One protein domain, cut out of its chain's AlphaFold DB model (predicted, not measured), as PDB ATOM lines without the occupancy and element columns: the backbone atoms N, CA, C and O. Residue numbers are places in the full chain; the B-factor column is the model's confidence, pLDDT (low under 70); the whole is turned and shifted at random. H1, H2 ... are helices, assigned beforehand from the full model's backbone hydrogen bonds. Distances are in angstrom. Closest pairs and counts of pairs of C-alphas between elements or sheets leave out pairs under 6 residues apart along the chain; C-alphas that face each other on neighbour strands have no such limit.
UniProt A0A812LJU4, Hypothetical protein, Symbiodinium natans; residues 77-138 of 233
ATOM      1  N   CYS A  77      60.663 137.425  62.438       48.53
ATOM      2  CA  CYS A  77      59.504 136.610  62.098       48.53
ATOM      3  C   CYS A  77      59.292 136.427  60.583       48.53
ATOM      4  O   CYS A  77      58.821 135.371  60.181       48.53
ATOM      5  N   CYS A  78      59.618 137.393  59.716       51.16
ATOM      6  CA  CYS A  78      59.145 137.324  58.320       51.16
ATOM      7  C   CYS A  78      59.880 136.292  57.448       51.16
ATOM      8  O   CYS A  78      59.275 135.725  56.539       51.16
ATOM      9  N   GLU A  79      61.153 136.006  57.718       49.94
ATOM     10  CA  GLU A  79      61.951 135.134  56.847       49.94
ATOM     11  C   GLU A  79      61.704 133.640  57.122       49.94
ATOM     12  O   GLU A  79      61.637 132.827  56.194       49.94
ATOM     13  N   SER A  80      61.463 133.275  58.386       49.75
ATOM     14  CA  SER A  80      61.055 131.917  58.764       49.75
ATOM     15  C   SER A  80      59.572 131.657  58.468       49.75
ATOM     16  O   SER A  80      59.233 130.587  57.954       49.75
ATOM     17  N   LEU A  81      58.694 132.651  58.671       53.56
ATOM     18  CA  LEU A  81      57.283 132.558  58.279       53.56
ATOM     19  C   LEU A  81      57.108 132.496  56.759       53.56
ATOM     20  O   LEU A  81      56.207 131.803  56.299       53.56
ATOM     21  N   GLY A  82      57.975 133.131  55.966       52.69
ATOM     22  CA  GLY A  82      57.950 133.020  54.503       52.69
ATOM     23  C   GLY A  82      58.207 131.592  54.002       52.69
ATOM     24  O   GLY A  82      57.532 131.123  53.081       52.69
ATOM     25  N   LYS A  83      59.121 130.859  54.653       53.00
ATOM     26  CA  LYS A  83      59.432 129.459  54.310       53.00
ATOM     27  C   LYS A  83      58.365 128.474  54.798       53.00
ATOM     28  O   LYS A  83      58.061 127.528  54.071       53.00
ATOM     29  N   LEU A  84      57.755 128.707  55.966       54.16
ATOM     30  CA  LEU A  84      56.580 127.931  56.395       54.16
ATOM     31  C   LEU A  84      55.342 128.239  55.543       54.16
ATOM     32  O   LEU A  84      54.566 127.334  55.247       54.16
ATOM     33  N   SER A  85      55.183 129.488  55.106       63.28
ATOM     34  CA  SER A  85      54.054 129.935  54.289       63.28
ATOM     35  C   SER A  85      53.988 129.145  52.983       63.28
ATOM     36  O   SER A  85      52.979 128.503  52.718       63.28
ATOM     37  N   CYS A  86      55.072 129.078  52.205       51.22
ATOM     38  CA  CYS A  86      55.001 128.499  50.859       51.22
ATOM     39  C   CYS A  86      54.634 126.997  50.851       51.22
ATOM     40  O   CYS A  86      53.777 126.573  50.077       51.22
ATOM     41  N   LYS A  87      55.204 126.192  51.763       65.75
ATOM     42  CA  LYS A  87      54.829 124.770  51.905       65.75
ATOM     43  C   LYS A  87      53.399 124.600  52.420       65.75
ATOM     44  O   LYS A  87      52.670 123.764  51.890       65.75
ATOM     45  N   ASN A  88      52.978 125.406  53.395       76.88
ATOM     46  CA  ASN A  88      51.623 125.324  53.942       76.88
ATOM     47  C   ASN A  88      50.556 125.743  52.920       76.88
ATOM     48  O   ASN A  88      49.485 125.141  52.891       76.88
ATOM     49  N   TRP A  89      50.855 126.699  52.034       78.06
ATOM     50  CA  TRP A  89      49.968 127.069  50.927       78.06
ATOM     51  C   TRP A  89      49.763 125.916  49.942       78.06
ATOM     52  O   TRP A  89      48.629 125.660  49.542       78.06
ATOM     53  N   CYS A  90      50.817 125.169  49.601       74.56
ATOM     54  CA  CYS A  90      50.688 123.992  48.739       74.56
ATOM     55  C   CYS A  90      49.796 122.910  49.365       74.56
ATOM     56  O   CYS A  90      48.924 122.377  48.681       74.56
ATOM     57  N   PHE A  91      49.959 122.618  50.661       80.94
ATOM     58  CA  PHE A  91      49.094 121.659  51.360       80.94
ATOM     59  C   PHE A  91      47.646 122.140  51.468       80.94
ATOM     60  O   PHE A  91      46.727 121.333  51.341       80.94
ATOM     61  N   LEU A  92      47.431 123.445  51.646       82.94
ATOM     62  CA  LEU A  92      46.096 124.033  51.683       82.94
ATOM     63  C   LEU A  92      45.398 123.881  50.326       82.94
ATOM     64  O   LEU A  92      44.274 123.388  50.283       82.94
ATOM     65  N   ILE A  93      46.075 124.217  49.223       81.81
ATOM     66  CA  ILE A  93      45.545 124.059  47.856       81.81
ATOM     67  C   ILE A  93      45.264 122.583  47.543       81.81
ATOM     68  O   ILE A  93      44.211 122.261  46.991       81.81
ATOM     69  N   LEU A  94      46.164 121.676  47.928       83.94
ATOM     70  CA  LEU A  94      45.957 120.240  47.740       83.94
ATOM     71  C   LEU A  94      44.727 119.748  48.525       83.94
ATOM     72  O   LEU A  94      43.898 119.018  47.984       83.94
ATOM     73  N   GLY A  95      44.570 120.202  49.774       85.94
ATOM     74  CA  GLY A  95      43.402 119.910  50.605       85.94
ATOM     75  C   GLY A  95      42.097 120.429  49.998       85.94
ATOM     76  O   GLY A  95      41.104 119.704  49.986       85.94
ATOM     77  N   VAL A  96      42.109 121.637  49.417       84.19
ATOM     78  CA  VAL A  96      40.968 122.205  48.673       84.19
ATOM     79  C   VAL A  96      40.564 121.296  47.513       84.19
ATOM     80  O   VAL A  96      39.387 120.978  47.357       84.19
ATOM     81  N   MET A  97      41.531 120.859  46.703       83.50
ATOM     82  CA  MET A  97      41.273 120.019  45.530       83.50
ATOM     83  C   MET A  97      40.683 118.657  45.917       83.50
ATOM     84  O   MET A  97      39.694 118.228  45.323       83.50
ATOM     85  N   ILE A  98      41.236 118.001  46.943       85.44
ATOM     86  CA  ILE A  98      40.721 116.717  47.451       85.44
ATOM     87  C   ILE A  98      39.295 116.879  47.994       85.44
ATOM     88  O   ILE A  98      38.429 116.034  47.740       85.44
ATOM     89  N   PHE A  99      39.030 117.980  48.704       82.56
ATOM     90  CA  PHE A  99      37.704 118.269  49.239       82.56
ATOM     91  C   PHE A  99      36.675 118.469  48.119       82.56
ATOM     92  O   PHE A  99      35.616 117.846  48.149       82.56
ATOM     93  N   LEU A 100      36.998 119.265  47.092       81.62
ATOM     94  CA  LEU A 100      36.121 119.504  45.937       81.62
ATOM     95  C   LEU A 100      35.819 118.220  45.144       81.62
ATOM     96  O   LEU A 100      34.678 118.001  44.728       81.62
ATOM     97  N   MET A 101      36.815 117.344  44.976       78.94
ATOM     98  CA  MET A 101      36.619 116.046  44.320       78.94
ATOM     99  C   MET A 101      35.699 115.130  45.139       78.94
ATOM    100  O   MET A 101      34.795 114.514  44.582       78.94
ATOM    101  N   SER A 102      35.858 115.106  46.466       80.31
ATOM    102  CA  SER A 102      34.990 114.329  47.370       80.31
ATOM    103  C   SER A 102      33.549 114.854  47.385       80.31
ATOM    104  O   SER A 102      32.592 114.087  47.478       80.31
ATOM    105  N   PHE A 103      33.384 116.169  47.244       75.81
ATOM    106  CA  PHE A 103      32.085 116.835  47.233       75.81
ATOM    107  C   PHE A 103      31.223 116.469  46.024       75.81
ATOM    108  O   PHE A 103      30.005 116.343  46.129       75.81
ATOM    109  N   SER A 104      31.871 116.242  44.880       73.00
ATOM    110  CA  SER A 104      31.207 115.884  43.624       73.00
ATOM    111  C   SER A 104      30.467 114.538  43.704       73.00
ATOM    112  O   SER A 104      29.557 114.292  42.916       73.00
ATOM    113  N   VAL A 105      30.812 113.691  44.682       75.38
ATOM    114  CA  VAL A 105      30.253 112.341  44.870       75.38
ATOM    115  C   VAL A 105      29.068 112.320  45.858       75.38
ATOM    116  O   VAL A 105      28.329 111.338  45.922       75.38
ATOM    117  N   HIS A 106      28.821 113.397  46.614       70.62
ATOM    118  CA  HIS A 106      27.757 113.449  47.631       70.62
ATOM    119  C   HIS A 106      26.920 114.732  47.519       70.62
ATOM    120  O   HIS A 106      27.130 115.717  48.225       70.62
ATOM    121  N   GLN A 107      25.942 114.703  46.608       67.88
ATOM    122  CA  GLN A 107      25.173 115.872  46.161       67.88
ATOM    123  C   GLN A 107      24.120 116.427  47.141       67.88
ATOM    124  O   GLN A 107      23.621 117.515  46.883       67.88
ATOM    125  N   GLN A 108      23.757 115.759  48.247       66.25
ATOM    126  CA  GLN A 108      22.589 116.207  49.041       66.25
ATOM    127  C   GLN A 108      22.827 116.571  50.513       66.25
ATOM    128  O   GLN A 108      21.985 117.244  51.096       66.25
ATOM    129  N   ALA A 109      23.970 116.229  51.115       63.12
ATOM    130  CA  ALA A 109      24.218 116.505  52.543       63.12
ATOM    131  C   ALA A 109      25.343 117.521  52.813       63.12
ATOM    132  O   ALA A 109      25.641 117.834  53.964       63.12
ATOM    133  N   SER A 110      26.008 118.027  51.773       72.19
ATOM    134  CA  SER A 110      27.358 118.578  51.918       72.19
ATOM    135  C   SER A 110      27.443 120.104  51.763       72.19
ATOM    136  O   SER A 110      28.415 120.707  52.220       72.19
ATOM    137  N   THR A 111      26.418 120.771  51.216       77.44
ATOM    138  CA  THR A 111      26.405 122.234  50.970       77.44
ATOM    139  C   THR A 111      26.705 123.055  52.219       77.44
ATOM    140  O   THR A 111      27.507 123.984  52.158       77.44
ATOM    141  N   PHE A 112      26.154 122.676  53.372       79.38
ATOM    142  CA  PHE A 112      26.425 123.356  54.640       79.38
ATOM    143  C   PHE A 112      27.899 123.254  55.068       79.38
ATOM    144  O   PHE A 112      28.501 124.248  55.473       79.38
ATOM    145  N   VAL A 113      28.510 122.074  54.918       80.25
ATOM    146  CA  VAL A 113      29.922 121.844  55.267       80.25
ATOM    147  C   VAL A 113      30.846 122.633  54.338       80.25
ATOM    148  O   VAL A 113      31.822 123.216  54.800       80.25
ATOM    149  N   PHE A 114      30.511 122.726  53.050       80.44
ATOM    150  CA  PHE A 114      31.271 123.541  52.100       80.44
ATOM    151  C   PHE A 114      31.197 125.031  52.409       80.44
ATOM    152  O   PHE A 114      32.220 125.708  52.371       80.44
ATOM    153  N   VAL A 115      30.017 125.541  52.773       85.06
ATOM    154  CA  VAL A 115      29.865 126.948  53.167       85.06
ATOM    155  C   VAL A 115      30.677 127.249  54.429       85.06
ATOM    156  O   VAL A 115      31.420 128.228  54.446       85.06
ATOM    157  N   LEU A 116      30.615 126.393  55.457       84.69
ATOM    158  CA  LEU A 116      31.440 126.549  56.663       84.69
ATOM    159  C   LEU A 116      32.940 126.514  56.350       84.69
ATOM    160  O   LEU A 116      33.712 127.297  56.902       84.69
ATOM    161  N   TRP A 117      33.350 125.637  55.439       82.94
ATOM    162  CA  TRP A 117      34.742 125.513  55.035       82.94
ATOM    163  C   TRP A 117      35.233 126.724  54.222       82.94
ATOM    164  O   TRP A 117      36.328 127.230  54.472       82.94
ATOM    165  N   LEU A 118      34.410 127.271  53.320       85.06
ATOM    166  CA  LEU A 118      34.716 128.522  52.617       85.06
ATOM    167  C   LEU A 118      34.831 129.705  53.584       85.06
ATOM    168  O   LEU A 118      35.761 130.503  53.467       85.06
ATOM    169  N   LEU A 119      33.929 129.806  54.565       88.06
ATOM    170  CA  LEU A 119      34.003 130.837  55.603       88.06
ATOM    171  C   LEU A 119      35.287 130.712  56.429       88.06
ATOM    172  O   LEU A 119      35.925 131.722  56.723       88.06
ATOM    173  N   PHE A 120      35.704 129.485  56.748       86.00
ATOM    174  CA  PHE A 120      36.972 129.232  57.424       86.00
ATOM    175  C   PHE A 120      38.169 129.689  56.582       86.00
ATOM    176  O   PHE A 120      39.044 130.384  57.096       86.00
ATOM    177  N   LEU A 121      38.190 129.388  55.279       84.12
ATOM    178  CA  LEU A 121      39.255 129.851  54.384       84.12
ATOM    179  C   LEU A 121      39.319 131.374  54.274       84.12
ATOM    180  O   LEU A 121      40.412 131.939  54.309       84.12
ATOM    181  N   VAL A 122      38.174 132.046  54.166       88.19
ATOM    182  CA  VAL A 122      38.122 133.514  54.127       88.19
ATOM    183  C   VAL A 122      38.582 134.103  55.464       88.19
ATOM    184  O   VAL A 122      39.349 135.066  55.470       88.19
ATOM    185  N   GLY A 123      38.189 133.505  56.592       85.81
ATOM    186  CA  GLY A 123      38.614 133.927  57.927       85.81
ATOM    187  C   GLY A 123      40.122 133.770  58.149       85.81
ATOM    188  O   GLY A 123      40.800 134.728  58.527       85.81
ATOM    189  N   CYS A 124      40.671 132.590  57.860       82.38
ATOM    190  CA  CYS A 124      42.100 132.315  58.011       82.38
ATOM    191  C   CYS A 124      42.949 133.091  56.997       82.38
ATOM    192  O   CYS A 124      43.949 133.702  57.376       82.38
ATOM    193  N   GLY A 125      42.539 133.126  55.727       80.88
ATOM    194  CA  GLY A 125      43.222 133.893  54.684       80.88
ATOM    195  C   GLY A 125      43.211 135.396  54.974       80.88
ATOM    196  O   GLY A 125      44.238 136.063  54.835       80.88
ATOM    197  N   GLY A 126      42.082 135.919  55.460       77.50
ATOM    198  CA  GLY A 126      41.933 137.315  55.864       77.50
ATOM    199  C   GLY A 126      42.837 137.693  57.037       77.50
ATOM    200  O   GLY A 126      43.512 138.719  56.970       77.50
ATOM    201  N   ALA A 127      42.919 136.854  58.074       74.44
ATOM    202  CA  ALA A 127      43.773 137.103  59.237       74.44
ATOM    203  C   ALA A 127      45.267 137.167  58.864       74.44
ATOM    204  O   ALA A 127      45.975 138.081  59.294       74.44
ATOM    205  N   VAL A 128      45.733 136.250  58.008       74.94
ATOM    206  CA  VAL A 128      47.124 136.241  57.520       74.94
ATOM    207  C   VAL A 128      47.410 137.476  56.666       74.94
ATOM    208  O   VAL A 128      48.423 138.149  56.865       74.94
ATOM    209  N   PHE A 129      46.498 137.832  55.757       73.06
ATOM    210  CA  PHE A 129      46.650 139.022  54.923       73.06
ATOM    211  C   PHE A 129      46.695 140.310  55.761       73.06
ATOM    212  O   PHE A 129      47.510 141.200  55.502       73.06
ATOM    213  N   PHE A 130      45.869 140.400  56.807       72.69
ATOM    214  CA  PHE A 130      45.828 141.558  57.698       72.69
ATOM    215  C   PHE A 130      47.100 141.684  58.549       72.69
ATOM    216  O   PHE A 130      47.635 142.787  58.695       72.69
ATOM    217  N   ALA A 131      47.633 140.564  59.048       67.75
ATOM    218  CA  ALA A 131      48.901 140.530  59.775       67.75
ATOM    219  C   ALA A 131      50.079 140.967  58.883       67.75
ATOM    220  O   ALA A 131      50.855 141.844  59.269       67.75
ATOM    221  N   CYS A 132      50.166 140.452  57.651       66.62
ATOM    222  CA  CYS A 132      51.199 140.858  56.694       66.62
ATOM    223  C   CYS A 132      51.092 142.339  56.300       66.62
ATOM    224  O   CYS A 132      52.111 143.026  56.187       66.62
ATOM    225  N   LYS A 133      49.871 142.865  56.127       69.62
ATOM    226  CA  LYS A 133      49.664 144.281  55.794       69.62
ATOM    227  C   LYS A 133      50.100 145.203  56.935       69.62
ATOM    228  O   LYS A 133      50.714 146.234  56.658       69.62
ATOM    229  N   LYS A 134      49.848 144.833  58.198       65.75
ATOM    230  CA  LYS A 134      50.334 145.609  59.350       65.75
ATOM    231  C   LYS A 134      51.859 145.633  59.430       65.75
ATOM    232  O   LYS A 134      52.402 146.716  59.620       65.75
ATOM    233  N   CYS A 135      52.538 144.511  59.185       58.97
ATOM    234  CA  CYS A 135      54.006 144.473  59.162       58.97
ATOM    235  C   CYS A 135      54.605 145.383  58.076       58.97
ATOM    236  O   CYS A 135      55.619 146.036  58.312       58.97
ATOM    237  N   LYS A 136      53.958 145.478  56.905       55.59
ATOM    238  CA  LYS A 136      54.394 146.370  55.818       55.59
ATOM    239  C   LYS A 136      54.155 147.852  56.135       55.59
ATOM    240  O   LYS A 136      54.966 148.687  55.754       55.59
ATOM    241  N   ALA A 137      53.068 148.180  56.834       56.78
ATOM    242  CA  ALA A 137      52.741 149.558  57.209       56.78
ATOM    243  C   ALA A 137      53.648 150.115  58.322       56.78
ATOM    244  O   ALA A 137      53.870 151.319  58.376       56.78
ATOM    245  N   THR A 138      54.212 149.258  59.178       56.53
ATOM    246  CA  THR A 138      55.138 149.664  60.253       56.53
ATOM    247  C   THR A 138      56.564 149.993  59.795       56.53
ATOM    248  O   THR A 138      57.416 150.253  60.634       56.53
TER     249      THR A 138
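AT A GLANCE: This is residues 77 to 138 of the 233 residues of the protein "Hypothetical protein" of Symbiodinium natans (UniProt A0A812LJU4). What shape does the backbone trace from its first printed residue? It is a long, narrow, loose U: H1 runs the length of the domain, the loop of residues 104 to 110 turns the backbone round, and H2 runs back beside H1 with a gap between them. What is it built of? The printed part has 62 residues with two named helices, H1 then H2, and no named strand; the class is all helix. How compact is it? It is loose, with a radius of gyration of the C-alphas of 15.1 A, and its outline is a rod spanning 48 by 19 by 10 A.

HOW THE PARTS SIT: How close do the two helices come? H1, residues 77 to 103, and H2, residues 111 to 137, are near each other, with 13 pairs of C-alphas within 10 A. Their closest C-alphas are 8.3 A apart. Does H1 keep one line? It has a kink of 35 degrees near residue 84. How complete are the helix backbones? In H2 every O i to N i+4 pair is within hydrogen-bond range, and in H1 21 of 23 are.

IN THESE COORDINATES: Where does H1 run? It goes from C-alpha 77 at (59.504, 136.610, 62.098) to C-alpha 103 at (32.085, 116.835, 47.233), 36.9 A away. Where does H2 run? It goes from C-alpha 111 at (26.405, 122.234, 50.970) to C-alpha 137 at (52.741, 149.558, 57.209), 38.5 A away.

THE WHOLE: How far does it reach? The two C-alphas farthest apart, those of Gln 108 and Thr 138, are 48.0 A apart. Is the backbone whole? The printed part has no cut, and the link from H1 to H2 is short, with 7 residues. Where is confidence low? Residues 77 to 87, 107 to 109 and 131 to 138 have pLDDT under 70; the mean of the printed part is 72.6.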